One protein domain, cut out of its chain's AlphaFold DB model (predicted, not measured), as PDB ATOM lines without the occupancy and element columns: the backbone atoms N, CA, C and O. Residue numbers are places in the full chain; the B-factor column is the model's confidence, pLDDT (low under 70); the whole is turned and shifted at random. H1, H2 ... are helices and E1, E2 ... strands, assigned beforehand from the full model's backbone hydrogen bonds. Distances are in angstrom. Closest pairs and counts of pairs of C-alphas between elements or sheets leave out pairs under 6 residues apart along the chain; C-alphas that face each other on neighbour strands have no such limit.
ATOM      1  N   GLN A 141     195.269 137.058 155.612       37.06
ATOM      2  CA  GLN A 141     196.491 137.322 156.393       37.06
ATOM      3  C   GLN A 141     197.253 138.560 155.872       37.06
ATOM      4  O   GLN A 141     197.762 139.365 156.649       37.06
ATOM      5  N   MET A 142     197.222 138.778 154.552       35.28
ATOM      6  CA  MET A 142     197.718 140.002 153.904       35.28
ATOM      7  C   MET A 142     196.831 141.223 154.191       35.28
ATOM      8  O   MET A 142     197.334 142.342 154.240       35.28
ATOM      9  N   ARG A 143     195.525 141.016 154.427       36.53
ATOM     10  CA  ARG A 143     194.578 142.088 154.775       36.53
ATOM     11  C   ARG A 143     194.819 142.609 156.190       36.53
ATOM     12  O   ARG A 143     194.787 143.811 156.376       36.53
ATOM     13  N   TYR A 144     195.132 141.737 157.152       33.25
ATOM     14  CA  TYR A 144     195.436 142.131 158.537       33.25
ATOM     15  C   TYR A 144     196.800 142.818 158.693       33.25
ATOM     16  O   TYR A 144     196.893 143.790 159.435       33.25
ATOM     17  N   LYS A 145     197.845 142.390 157.962       39.12
ATOM     18  CA  LYS A 145     199.122 143.133 157.919       39.12
ATOM     19  C   LYS A 145     198.943 144.529 157.305       39.12
ATOM     20  O   LYS A 145     199.470 145.488 157.855       39.12
ATOM     21  N   LYS A 146     198.158 144.664 156.223       39.91
ATOM     22  CA  LYS A 146     197.795 145.977 155.647       39.91
ATOM     23  C   LYS A 146     196.953 146.813 156.613       39.91
ATOM     24  O   LYS A 146     197.330 147.950 156.850       39.91
ATOM     25  N   LEU A 147     195.924 146.239 157.249       39.31
ATOM     26  CA  LEU A 147     195.104 146.936 158.248       39.31
ATOM     27  C   LEU A 147     195.908 147.351 159.486       39.31
ATOM     28  O   LEU A 147     195.657 148.414 160.017       39.31
ATOM     29  N   SER A 148     196.877 146.563 159.957       44.22
ATOM     30  CA  SER A 148     197.716 146.939 161.108       44.22
ATOM     31  C   SER A 148     198.629 148.116 160.779       44.22
ATOM     32  O   SER A 148     198.769 149.035 161.588       44.22
ATOM     33  N   THR A 149     199.231 148.114 159.588       50.59
ATOM     34  CA  THR A 149     199.989 149.266 159.097       50.59
ATOM     35  C   THR A 149     199.056 150.455 158.906       50.59
ATOM     36  O   THR A 149     199.362 151.531 159.391       50.59
ATOM     37  N   GLU A 150     197.882 150.270 158.301       51.50
ATOM     38  CA  GLU A 150     196.883 151.321 158.086       51.50
ATOM     39  C   GLU A 150     196.322 151.878 159.398       51.50
ATOM     40  O   GLU A 150     196.186 153.085 159.502       51.50
ATOM     41  N   VAL A 151     196.097 151.069 160.434       53.00
ATOM     42  CA  VAL A 151     195.715 151.523 161.784       53.00
ATOM     43  C   VAL A 151     196.852 152.318 162.427       53.00
ATOM     44  O   VAL A 151     196.602 153.332 163.075       53.00
ATOM     45  N   SER A 152     198.111 151.923 162.216       62.41
ATOM     46  CA  SER A 152     199.263 152.748 162.602       62.41
ATOM     47  C   SER A 152     199.329 154.059 161.803       62.41
ATOM     48  O   SER A 152     199.701 155.093 162.354       62.41
ATOM     49  N   CYS A 153     198.939 154.044 160.526       62.72
ATOM     50  CA  CYS A 153     198.855 155.227 159.672       62.72
ATOM     51  C   CYS A 153     197.720 156.166 160.103       62.72
ATOM     52  O   CYS A 153     197.937 157.373 160.152       62.72
ATOM     53  N   VAL A 154     196.549 155.629 160.470       66.12
ATOM     54  CA  VAL A 154     195.435 156.391 161.056       66.12
ATOM     55  C   VAL A 154     195.911 157.057 162.339       66.12
ATOM     56  O   VAL A 154     195.768 158.262 162.476       66.12
ATOM     57  N   LYS A 155     196.586 156.321 163.230       71.44
ATOM     58  CA  LYS A 155     197.153 156.896 164.460       71.44
ATOM     59  C   LYS A 155     198.147 158.027 164.181       71.44
ATOM     60  O   LYS A 155     198.137 159.022 164.897       71.44
ATOM     61  N   PHE A 156     198.986 157.898 163.151       76.00
ATOM     62  CA  PHE A 156     199.892 158.972 162.733       76.00
ATOM     63  C   PHE A 156     199.128 160.199 162.217       76.00
ATOM     64  O   PHE A 156     199.433 161.323 162.611       76.00
ATOM     65  N   LEU A 157     198.119 159.992 161.369       79.25
ATOM     66  CA  LEU A 157     197.291 161.065 160.822       79.25
ATOM     67  C   LEU A 157     196.462 161.764 161.906       79.25
ATOM     68  O   LEU A 157     196.380 162.989 161.909       79.25
ATOM     69  N   ASP A 158     195.922 161.014 162.862       78.12
ATOM     70  CA  ASP A 158     195.192 161.550 164.010       78.12
ATOM     71  C   ASP A 158     196.119 162.312 164.956       78.12
ATOM     72  O   ASP A 158     195.765 163.384 165.446       78.12
ATOM     73  N   ALA A 159     197.330 161.805 165.201       78.69
ATOM     74  CA  ALA A 159     198.330 162.522 165.984       78.69
ATOM     75  C   ALA A 159     198.728 163.841 165.303       78.69
ATOM     76  O   ALA A 159     198.820 164.874 165.967       78.69
ATOM     77  N   LEU A 160     198.904 163.828 163.979       81.38
ATOM     78  CA  LEU A 160     199.170 165.031 163.197       81.38
ATOM     79  C   LEU A 160     197.995 166.016 163.264       81.38
ATOM     80  O   LEU A 160     198.210 167.204 163.491       81.38
ATOM     81  N   ALA A 161     196.759 165.535 163.121       83.50
ATOM     82  CA  ALA A 161     195.562 166.366 163.208       83.50
ATOM     83  C   ALA A 161     195.413 167.022 164.586       83.50
ATOM     84  O   ALA A 161     195.107 168.209 164.665       83.50
ATOM     85  N   ARG A 162     195.714 166.292 165.667       82.19
ATOM     86  CA  ARG A 162     195.759 166.848 167.031       82.19
ATOM     87  C   ARG A 162     196.843 167.909 167.185       82.19
ATOM     88  O   ARG A 162     196.614 168.932 167.815       82.19
ATOM     89  N   LYS A 163     198.017 167.706 166.582       86.00
ATOM     90  CA  LYS A 163     199.076 168.724 166.581       86.00
ATOM     91  C   LYS A 163     198.696 169.973 165.805       86.00
ATOM     92  O   LYS A 163     198.995 171.076 166.245       86.00
ATOM     93  N   LEU A 164     197.987 169.824 164.694       84.38
ATOM     94  CA  LEU A 164     197.454 170.970 163.968       84.38
ATOM     95  C   LEU A 164     196.319 171.645 164.745       84.38
ATOM     96  O   LEU A 164     196.237 172.868 164.728       84.38
ATOM     97  N   SER A 165     195.495 170.898 165.484       85.62
ATOM     98  CA  SER A 165     194.435 171.491 166.304       85.62
ATOM     99  C   SER A 165     194.955 172.246 167.529       85.62
ATOM    100  O   SER A 165     194.245 173.084 168.069       85.62
ATOM    101  N   GLU A 166     196.207 172.033 167.951       85.69
ATOM    102  CA  GLU A 166     196.882 172.909 168.923       85.69
ATOM    103  C   GLU A 166     197.110 174.330 168.361       85.69
ATOM    104  O   GLU A 166     197.165 175.285 169.135       85.69
ATOM    105  N   LEU A 167     197.210 174.482 167.034       84.75
ATOM    106  CA  LEU A 167     197.565 175.734 166.350       84.75
ATOM    107  C   LEU A 167     196.389 176.402 165.621       84.75
ATOM    108  O   LEU A 167     196.353 177.628 165.496       84.75
ATOM    109  N   TYR A 168     195.433 175.608 165.147       86.88
ATOM    110  CA  TYR A 168     194.296 176.054 164.349       86.88
ATOM    111  C   TYR A 168     192.996 175.470 164.900       86.88
ATOM    112  O   TYR A 168     192.967 174.343 165.392       86.88
ATOM    113  N   ASP A 169     191.904 176.211 164.774       85.00
ATOM    114  CA  ASP A 169     190.567 175.724 165.083       85.00
ATOM    115  C   ASP A 169     189.859 175.270 163.804       85.00
ATOM    116  O   ASP A 169     189.861 175.957 162.776       85.00
ATOM    117  N   PHE A 170     189.248 174.090 163.885       84.75
ATOM    118  CA  PHE A 170     188.577 173.414 162.782       84.75
ATOM    119  C   PHE A 170     187.101 173.208 163.099       84.75
ATOM    120  O   PHE A 170     186.738 172.880 164.229       84.75
ATOM    121  N   ALA A 171     186.248 173.307 162.081       76.88
ATOM    122  CA  ALA A 171     184.856 172.884 162.183       76.88
ATOM    123  C   ALA A 171     184.773 171.345 162.244       76.88
ATOM    124  O   ALA A 171     184.657 170.679 161.208       76.88
ATOM    125  N   ILE A 172     184.876 170.787 163.453       74.94
ATOM    126  CA  ILE A 172     184.776 169.347 163.731       74.94
ATOM    127  C   ILE A 172     183.314 168.887 163.792       74.94
ATOM    128  O   ILE A 172     182.425 169.655 164.160       74.94
ATOM    129  N   LYS A 173     183.065 167.635 163.398       60.03
ATOM    130  CA  LYS A 173     181.747 166.982 163.520       60.03
ATOM    131  C   LYS A 173     181.681 165.991 164.683       60.03
ATOM    132  O   LYS A 173     180.596 165.753 165.199       60.03
ATOM    133  N   ASP A 174     182.831 165.455 165.076       60.06
ATOM    134  CA  ASP A 174     182.996 164.438 166.112       60.06
ATOM    135  C   ASP A 174     183.761 164.999 167.325       60.06
ATOM    136  O   ASP A 174     184.187 166.155 167.329       60.06
ATOM    137  N   GLU A 175     183.940 164.177 168.362       68.19
ATOM    138  CA  GLU A 175     184.568 164.555 169.642       68.19
ATOM    139  C   GLU A 175     186.040 165.007 169.505       68.19
ATOM    140  O   GLU A 175     186.535 165.778 170.326       68.19
ATOM    141  N   PHE A 176     186.738 164.581 168.444       71.12
ATOM    142  CA  PHE A 176     188.151 164.893 168.203       71.12
ATOM    143  C   PHE A 176     188.405 165.331 166.756       71.12
ATOM    144  O   PHE A 176     187.776 164.831 165.827       71.12
ATOM    145  N   THR A 177     189.379 166.228 166.552       78.00
ATOM    146  CA  THR A 177     189.836 166.629 165.212       78.00
ATOM    147  C   THR A 177     190.538 165.470 164.510       78.00
ATOM    148  O   THR A 177     191.575 164.992 164.976       78.00
ATOM    149  N   THR A 178     190.008 165.066 163.360       81.19
ATOM    150  CA  THR A 178     190.629 164.091 162.455       81.19
ATOM    151  C   THR A 178     191.361 164.799 161.318       81.19
ATOM    152  O   THR A 178     191.093 165.965 161.011       81.19
ATOM    153  N   ILE A 179     192.266 164.105 160.622       84.12
ATOM    154  CA  ILE A 179     192.965 164.709 159.471       84.12
ATOM    155  C   ILE A 179     191.995 165.079 158.332       84.12
ATOM    156  O   ILE A 179     192.233 166.024 157.584       84.12
ATOM    157  N   SER A 180     190.863 164.378 158.229       79.56
ATOM    158  CA  SER A 180     189.800 164.691 157.271       79.56
ATOM    159  C   SER A 180     189.135 166.036 157.573       79.56
ATOM    160  O   SER A 180     188.737 166.748 156.650       79.56
ATOM    161  N   ASP A 181     189.045 166.420 158.849       81.88
ATOM    162  CA  ASP A 181     188.558 167.743 159.250       81.88
ATOM    163  C   ASP A 181     189.552 168.842 158.877       81.88
ATOM    164  O   ASP A 181     189.136 169.907 158.422       81.88
ATOM    165  N   VAL A 182     190.854 168.554 158.980       84.06
ATOM    166  CA  VAL A 182     191.924 169.458 158.535       84.06
ATOM    167  C   VAL A 182     191.840 169.694 157.028       84.06
ATOM    168  O   VAL A 182     191.799 170.846 156.598       84.06
ATOM    169  N   PHE A 183     191.752 168.633 156.217       84.25
ATOM    170  CA  PHE A 183     191.633 168.780 154.760       84.25
ATOM    171  C   PHE A 183     190.364 169.513 154.353       84.25
ATOM    172  O   PHE A 183     190.424 170.406 153.516       84.25
ATOM    173  N   ARG A 184     189.231 169.201 154.990       83.00
ATOM    174  CA  ARG A 184     187.979 169.924 154.753       83.00
ATOM    175  C   ARG A 184     188.102 171.401 155.119       83.00
ATOM    176  O   ARG A 184     187.566 172.242 154.405       83.00
ATOM    177  N   GLY A 185     188.803 171.705 156.210       83.69
ATOM    178  CA  GLY A 185     189.154 173.066 156.595       83.69
ATOM    179  C   GLY A 185     189.913 173.773 155.479       83.69
ATOM    180  O   GLY A 185     189.480 174.834 155.043       83.69
ATOM    181  N   ILE A 186     190.993 173.162 154.984       85.00
ATOM    182  CA  ILE A 186     191.814 173.697 153.886       85.00
ATOM    183  C   ILE A 186     190.973 173.925 152.623       85.00
ATOM    184  O   ILE A 186     191.024 175.010 152.054       85.00
ATOM    185  N   ASP A 187     190.178 172.934 152.213       84.62
ATOM    186  CA  ASP A 187     189.421 172.966 150.953       84.62
ATOM    187  C   ASP A 187     188.296 174.006 150.970       84.62
ATOM    188  O   ASP A 187     188.050 174.683 149.973       84.62
ATOM    189  N   ASN A 188     187.621 174.149 152.114       83.38
ATOM    190  CA  ASN A 188     186.473 175.042 152.257       83.38
ATOM    191  C   ASN A 188     186.841 176.404 152.867       83.38
ATOM    192  O   ASN A 188     185.964 177.251 153.023       83.38
ATOM    193  N   GLY A 189     188.100 176.602 153.272       84.44
ATOM    194  CA  GLY A 189     188.543 177.790 154.005       84.44
ATOM    195  C   GLY A 189     187.894 177.943 155.387       84.44
ATOM    196  O   GLY A 189     187.763 179.054 155.883       84.44
ATOM    197  N   THR A 190     187.447 176.846 156.010       84.00
ATOM    198  CA  THR A 190     186.694 176.864 157.280       84.00
ATOM    199  C   THR A 190     187.569 176.656 158.522       84.00
ATOM    200  O   THR A 190     187.071 176.245 159.572       84.00
ATOM    201  N   TRP A 191     188.874 176.911 158.407       88.31
ATOM    202  CA  TRP A 191     189.826 176.898 159.519       88.31
ATOM    203  C   TRP A 191     190.101 178.323 160.009       88.31
ATOM    204  O   TRP A 191     190.002 179.284 159.248       88.31
ATOM    205  N   THR A 192     190.462 178.469 161.283       85.81
ATOM    206  CA  THR A 192     190.874 179.760 161.860       85.81
ATOM    207  C   THR A 192     192.105 179.587 162.741       85.81
ATOM    208  O   THR A 192     192.396 178.484 163.200       85.81
ATOM    209  N   PHE A 193     192.864 180.659 162.967       87.44
ATOM    210  CA  PHE A 193     193.983 180.611 163.903       87.44
ATOM    211  C   PHE A 193     193.475 180.424 165.321       87.44
ATOM    212  O   PHE A 193     192.680 181.232 165.812       87.44
ATOM    213  N   ARG A 194     194.022 179.428 166.017       85.31
ATOM    214  CA  ARG A 194     193.821 179.352 167.451       85.31
ATOM    215  C   ARG A 194     194.606 180.489 168.099       85.31
ATOM    216  O   ARG A 194     195.763 180.759 167.760       85.31
ATOM    217  N   SER A 195     193.973 181.176 169.039       83.12
ATOM    218  CA  SER A 195     194.596 182.266 169.781       83.12
ATOM    219  C   SER A 195     194.274 182.171 171.264       83.12
ATOM    220  O   SER A 195     193.213 181.693 171.659       83.12
ATOM    221  N   ALA A 196     195.206 182.630 172.091       78.62
ATOM    222  CA  ALA A 196     194.992 182.834 173.516       78.62
ATOM    223  C   ALA A 196     195.451 184.249 173.871       78.62
ATOM    224  O   ALA A 196     196.501 184.705 173.418       78.62
ATOM    225  N   ASN A 197     194.650 184.965 174.666       75.00
ATOM    226  CA  ASN A 197     194.931 186.344 175.086       75.00
ATOM    227  C   ASN A 197     195.203 187.312 173.914       75.00
ATOM    228  O   ASN A 197     196.054 188.193 174.012       75.00
ATOM    229  N   GLY A 198     194.512 187.126 172.783       74.25
ATOM    230  CA  GLY A 198     194.666 187.965 171.588       74.25
ATOM    231  C   GLY A 198     195.932 187.699 170.765       74.25
ATOM    232  O   GLY A 198     196.154 188.385 169.771       74.25
ATOM    233  N   LYS A 199     196.751 186.704 171.136       79.62
ATOM    234  CA  LYS A 199     197.933 186.282 170.376       79.62
ATOM    235  C   LYS A 199     197.687 184.924 169.722       79.62
ATOM    236  O   LYS A 199     197.295 183.969 170.389       79.62
ATOM    237  N   GLN A 200     197.918 184.847 168.414       85.62
ATOM    238  CA  GLN A 200     197.839 183.596 167.660       85.62
ATOM    239  C   GLN A 200     199.025 182.687 168.001       85.62
ATOM    240  O   GLN A 200     200.138 183.166 168.235       85.62
ATOM    241  N   PHE A 201     198.790 181.374 168.021       79.38
ATOM    242  CA  PHE A 201     199.848 180.385 168.273       79.38
ATOM    243  C   PHE A 201     200.788 180.191 167.079       79.38
ATOM    244  O   PHE A 201     201.919 179.740 167.246       79.38
ATOM    245  N   THR A 202     200.344 180.566 165.883       84.56
ATOM    246  CA  THR A 202     201.130 180.556 164.650       84.56
ATOM    247  C   THR A 202     200.705 181.723 163.767       84.56
ATOM    248  O   THR A 202     199.570 182.181 163.855       84.56
ATOM    249  N   THR A 203     201.624 182.201 162.931       83.81
ATOM    250  CA  THR A 203     201.367 183.201 161.882       83.81
ATOM    251  C   THR A 203     201.410 182.593 160.482       83.81
ATOM    252  O   THR A 203     201.177 183.296 159.506       83.81
ATOM    253  N   VAL A 204     201.768 181.310 160.373       87.12
ATOM    254  CA  VAL A 204     201.813 180.577 159.103       87.12
ATOM    255  C   VAL A 204     200.400 180.133 158.765       87.12
ATOM    256  O   VAL A 204     199.734 179.547 159.617       87.12
ATOM    257  N   GLU A 205     199.931 180.404 157.550       86.12
ATOM    258  CA  GLU A 205     198.623 179.918 157.120       86.12
ATOM    259  C   GLU A 205     198.628 178.393 156.992       86.12
ATOM    260  O   GLU A 205     199.604 177.789 156.543       86.12
ATOM    261  N   LEU A 206     197.521 177.745 157.355       83.25
ATOM    262  CA  LEU A 206     197.437 176.285 157.338       83.25
ATOM    263  C   LEU A 206     197.805 175.657 155.972       83.25
ATOM    264  O   LEU A 206     198.562 174.683 155.976       83.25
ATOM    265  N   PRO A 207     197.354 176.174 154.806       85.62
ATOM    266  CA  PRO A 207     197.753 175.629 153.506       85.62
ATOM    267  C   PRO A 207     199.256 175.748 153.228       85.62
ATOM    268  O   PRO A 207     199.801 174.923 152.499       85.62
ATOM    269  N   GLU A 208     199.931 176.727 153.832       85.69
ATOM    270  CA  GLU A 208     201.368 176.980 153.676       85.69
ATOM    271  C   GLU A 208     202.221 176.252 154.723       85.69
ATOM    272  O   GLU A 208     203.440 176.169 154.587       85.69
ATOM    273  N   PHE A 209     201.592 175.678 155.754       83.75
ATOM    274  CA  PHE A 209     202.289 174.959 156.821       83.75
ATOM    275  C   PHE A 209     203.105 173.762 156.302       83.75
ATOM    276  O   PHE A 209     204.139 173.409 156.872       83.75
ATOM    277  N   PHE A 210     202.668 173.159 155.194       83.25
ATOM    278  CA  PHE A 210     203.443 172.186 154.434       83.25
ATOM    279  C   PHE A 210     203.495 172.564 152.957       83.25
ATOM    280  O   PHE A 210     202.576 173.174 152.417       83.25
ATOM    281  N   ASP A 211     204.543 172.100 152.277       84.50
ATOM    282  CA  ASP A 211     204.632 172.206 150.824       84.50
ATOM    283  C   ASP A 211     203.420 171.536 150.165       84.50
ATOM    284  O   ASP A 211     202.983 170.458 150.585       84.50
ATOM    285  N   LYS A 212     202.928 172.108 149.063       78.19
ATOM    286  CA  LYS A 212     201.781 171.568 148.313       78.19
ATOM    287  C   LYS A 212     201.909 170.065 148.017       78.19
ATOM    288  O   LYS A 212     200.964 169.311 148.220       78.19
ATOM    289  N   SER A 213     203.103 169.607 147.629       72.19
ATOM    290  CA  SER A 213     203.383 168.187 147.363       72.19
ATOM    291  C   SER A 213     203.255 167.297 148.610       72.19
ATOM    292  O   SER A 213     202.820 166.144 148.519       72.19
ATOM    293  N   LYS A 214     203.588 167.821 149.797       77.62
ATOM    294  CA  LYS A 214     203.391 167.113 151.069       77.62
ATOM    295  C   LYS A 214     201.911 167.035 151.423       77.62
ATOM    296  O   LYS A 214     201.458 165.964 151.817       77.62
ATOM    297  N   TRP A 215     201.152 168.112 151.217       80.50
ATOM    298  CA  TRP A 215     199.700 168.085 151.399       80.50
ATOM    299  C   TRP A 215     199.014 167.087 150.464       80.50
ATOM    300  O   TRP A 215     198.190 166.293 150.911       80.50
ATOM    301  N   GLU A 216     199.408 167.053 149.192       76.56
ATOM    302  CA  GLU A 216     198.924 166.063 148.222       76.56
ATOM    303  C   GLU A 216     199.312 164.632 148.622       76.56
ATOM    304  O   GLU A 216     198.494 163.714 148.544       76.56
ATOM    305  N   SER A 217     200.533 164.436 149.129       74.44
ATOM    306  CA  SER A 217     200.992 163.134 149.622       74.44
ATOM    307  C   SER A 217     200.187 162.658 150.832       74.44
ATOM    308  O   SER A 217     199.791 161.491 150.875       74.44
ATOM    309  N   LEU A 218     199.910 163.553 151.787       73.94
ATOM    310  CA  LEU A 218     199.093 163.281 152.971       73.94
ATOM    311  C   LEU A 218     197.631 163.021 152.601       73.94
ATOM    312  O   LEU A 218     197.031 162.097 153.146       73.94
ATOM    313  N   ARG A 219     197.074 163.763 151.638       77.62
ATOM    314  CA  ARG A 219     195.712 163.547 151.131       77.62
ATOM    315  C   ARG A 219     195.585 162.187 150.467       77.62
ATOM    316  O   ARG A 219     194.748 161.385 150.869       77.62
ATOM    317  N   GLY A 220     196.487 161.882 149.537       69.56
ATOM    318  CA  GLY A 220     196.519 160.572 148.904       69.56
ATOM    319  C   GLY A 220     196.738 159.464 149.933       69.56
ATOM    320  O   GLY A 220     196.188 158.378 149.807       69.56
ATOM    321  N   PHE A 221     197.541 159.693 150.973       66.50
ATOM    322  CA  PHE A 221     197.706 158.737 152.068       66.50
ATOM    323  C   PHE A 221     196.413 158.528 152.871       66.50
ATOM    324  O   PHE A 221     196.013 157.381 153.040       66.50
ATOM    325  N   ASN A 222     195.710 159.597 153.255       70.31
ATOM    326  CA  ASN A 222     194.437 159.535 153.976       70.31
ATOM    327  C   ASN A 222     193.320 158.862 153.165       70.31
ATOM    328  O   ASN A 222     192.662 157.957 153.665       70.31
ATOM    329  N   GLU A 223     193.142 159.234 151.896       65.44
ATOM    330  CA  GLU A 223     192.161 158.608 150.997       65.44
ATOM    331  C   GLU A 223     192.412 157.101 150.864       65.44
ATOM    332  O   GLU A 223     191.494 156.290 150.977       65.44
ATOM    333  N   ARG A 224     193.682 156.708 150.711       59.00
ATOM    334  CA  ARG A 224     194.082 155.296 150.634       59.00
ATOM    335  C   ARG A 224     193.782 154.531 151.919       59.00
ATOM    336  O   ARG A 224     193.390 153.371 151.840       59.00
ATOM    337  N   THR A 225     193.960 155.165 153.071       56.22
ATOM    338  CA  THR A 225     193.649 154.579 154.375       56.22
ATOM    339  C   THR A 225     192.135 154.462 154.589       56.22
ATOM    340  O   THR A 225     191.663 153.401 154.989       56.22
ATOM    341  N   MET A 226     191.347 155.481 154.230       51.78
ATOM    342  CA  MET A 226     189.887 155.479 154.398       51.78
ATOM    343  C   MET A 226     189.161 154.505 153.455       51.78
ATOM    344  O   MET A 226     188.247 153.805 153.897       51.78
ATOM    345  N   SER A 227     189.581 154.378 152.189       45.59
ATOM    346  CA  SER A 227     188.988 153.409 151.244       45.59
ATOM    347  C   SER A 227     189.247 151.947 151.631       45.59
ATOM    348  O   SER A 227     188.410 151.081 151.374       45.59
ATOM    349  N   CYS A 228     190.377 151.648 152.279       42.28
ATOM    350  CA  CYS A 228     190.657 150.293 152.770       42.28
ATOM    351  C   CYS A 228     189.798 149.933 153.996       42.28
ATOM    352  O   CYS A 228     189.455 148.763 154.176       42.28
ATOM    353  N   ILE A 229     189.414 150.937 154.795       44.94
ATOM    354  CA  ILE A 229     188.606 150.780 156.011       44.94
ATOM    355  C   ILE A 229     187.101 150.709 155.699       44.94
ATOM    356  O   ILE A 229     186.416 149.869 156.279       44.94
ATOM    357  N   HIS A 230     186.579 151.538 154.784       39.41
ATOM    358  CA  HIS A 230     185.136 151.598 154.494       39.41
ATOM    359  C   HIS A 230     184.661 150.664 153.375       39.41
ATOM    360  O   HIS A 230     183.632 150.013 153.540       39.41
ATOM    361  N   ASP A 231     185.404 150.548 152.270       36.44
ATOM    362  CA  ASP A 231     184.933 149.810 151.083       36.44
ATOM    363  C   ASP A 231     185.515 148.390 150.987       36.44
ATOM    364  O   ASP A 231     185.141 147.602 150.116       36.44
ATOM    365  N   GLY A 232     186.477 148.045 151.851       38.53
ATOM    366  CA  GLY A 232     187.185 146.761 151.805       38.53
ATOM    367  C   GLY A 232     187.942 146.518 150.488       38.53
ATOM    368  O   GLY A 232     188.294 145.372 150.177       38.53
TER     369      GLY A 232
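What this domain is: This is residues 141 to 232 of the 242 residues of a protein of Phytophthora megakarya (UniProt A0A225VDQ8). One long helix, H1, runs along the length of the model, and a second long helix, H3, folds back across it at a steep angle, its last part packed on residues 147 to 157 of H1. The short helix H2 packs on the later part of H1, near a very small sheet of two antiparallel strands, E1 and E2, and a long loop, residues 194 to 211, reaches out to Gly 198 before it returns to H3. The printed part has 92 residues with three named helices and two named strands, in the order H1, E1, H2, E2, H3, and its class is mostly helix. The whole is only just compact, close to loose, with a radius of gyration of the C-alphas of 14.6 A, and its outline is elongated, 53 by 29 by 19 A.

Where its parts are: H1 takes residues 141 to 165 and is 35.6 A long from first to last C-alpha, from C-alpha 141 at (196.491, 137.322, 156.393) to C-alpha 165 at (194.435, 171.491, 166.304). E1 follows with residues 168 to 170, 6.5 A from first to last C-alpha. H2 is residues 179 to 188, 14.2 A long, and begins at C-alpha 179 at (192.965, 164.709, 159.471). E2 is residues 191 to 193, 7.1 A long. H3 is residues 212 to 230, 26.7 A long, and ends at C-alpha 230 at (185.136, 151.598, 154.494).

How they stand to each other: H1 touches both other helices, each with a part of its length alone. Its residues 157 to 164 touch H2, where the C-alphas of Ala 161 and Ile 179 come closest, 4.8 A apart. H1 and H2 stand at a steep tilt of 56 degrees and run the same way. Residues 147 to 157 of H1 touch residues 222 to 229 of H3, and the closest C-alphas are those of Glu 150 and Thr 225, 5.9 A apart. H1 and H3 stand at a steep tilt of 49 degrees and run opposite ways. H2 and H3 only just touch, with 3 pairs of C-alphas within 8 A, the closest those of Phe 183 and Arg 219 at 7.6 A. These two stand at a steep tilt of 56 degrees and run opposite ways. The packing of the three helices is mostly crossed, with no pair at a shallow tilt. In H1, H2 and H3 every O i to N i+4 pair is within hydrogen-bond range. E1 and E2 are antiparallel neighbours, with 151 degrees between their directions. C-alphas 169 and 192 face each other at 5.2 A; N 169 and O 192 are within hydrogen-bond range at 2.8 A, as are N 192 and O 169 at 3.0 A. The closest C-alphas of E1 and H2 are those of Phe 170 and Gly 185, 6.2 A apart. Those of H2 and E2 are Gly 185 and Trp 191, 4.9 A apart. H1 and E2 are apart, and so are E1 and H3.

The domain as a whole: The two C-alphas farthest apart are those of Gln 141 and Gly 198, 52.9 A, while the first and last printed C-alphas, Gln 141 and Gly 232, are 14.0 A apart. The printed part has no cut. The links from H1 to E1 and from H2 to E2 are tight, that from E1 to H2 is short, and that from E2 to H3 is long, with 18 residues. Within this long link, residues 195 to 196 pair with residues 199 to 200, antiparallel. The mean pLDDT of the printed part is 71.6; 29 residues are under 70, namely 141 to 154, 173 to 175, 220 to 221 and 223 to 232.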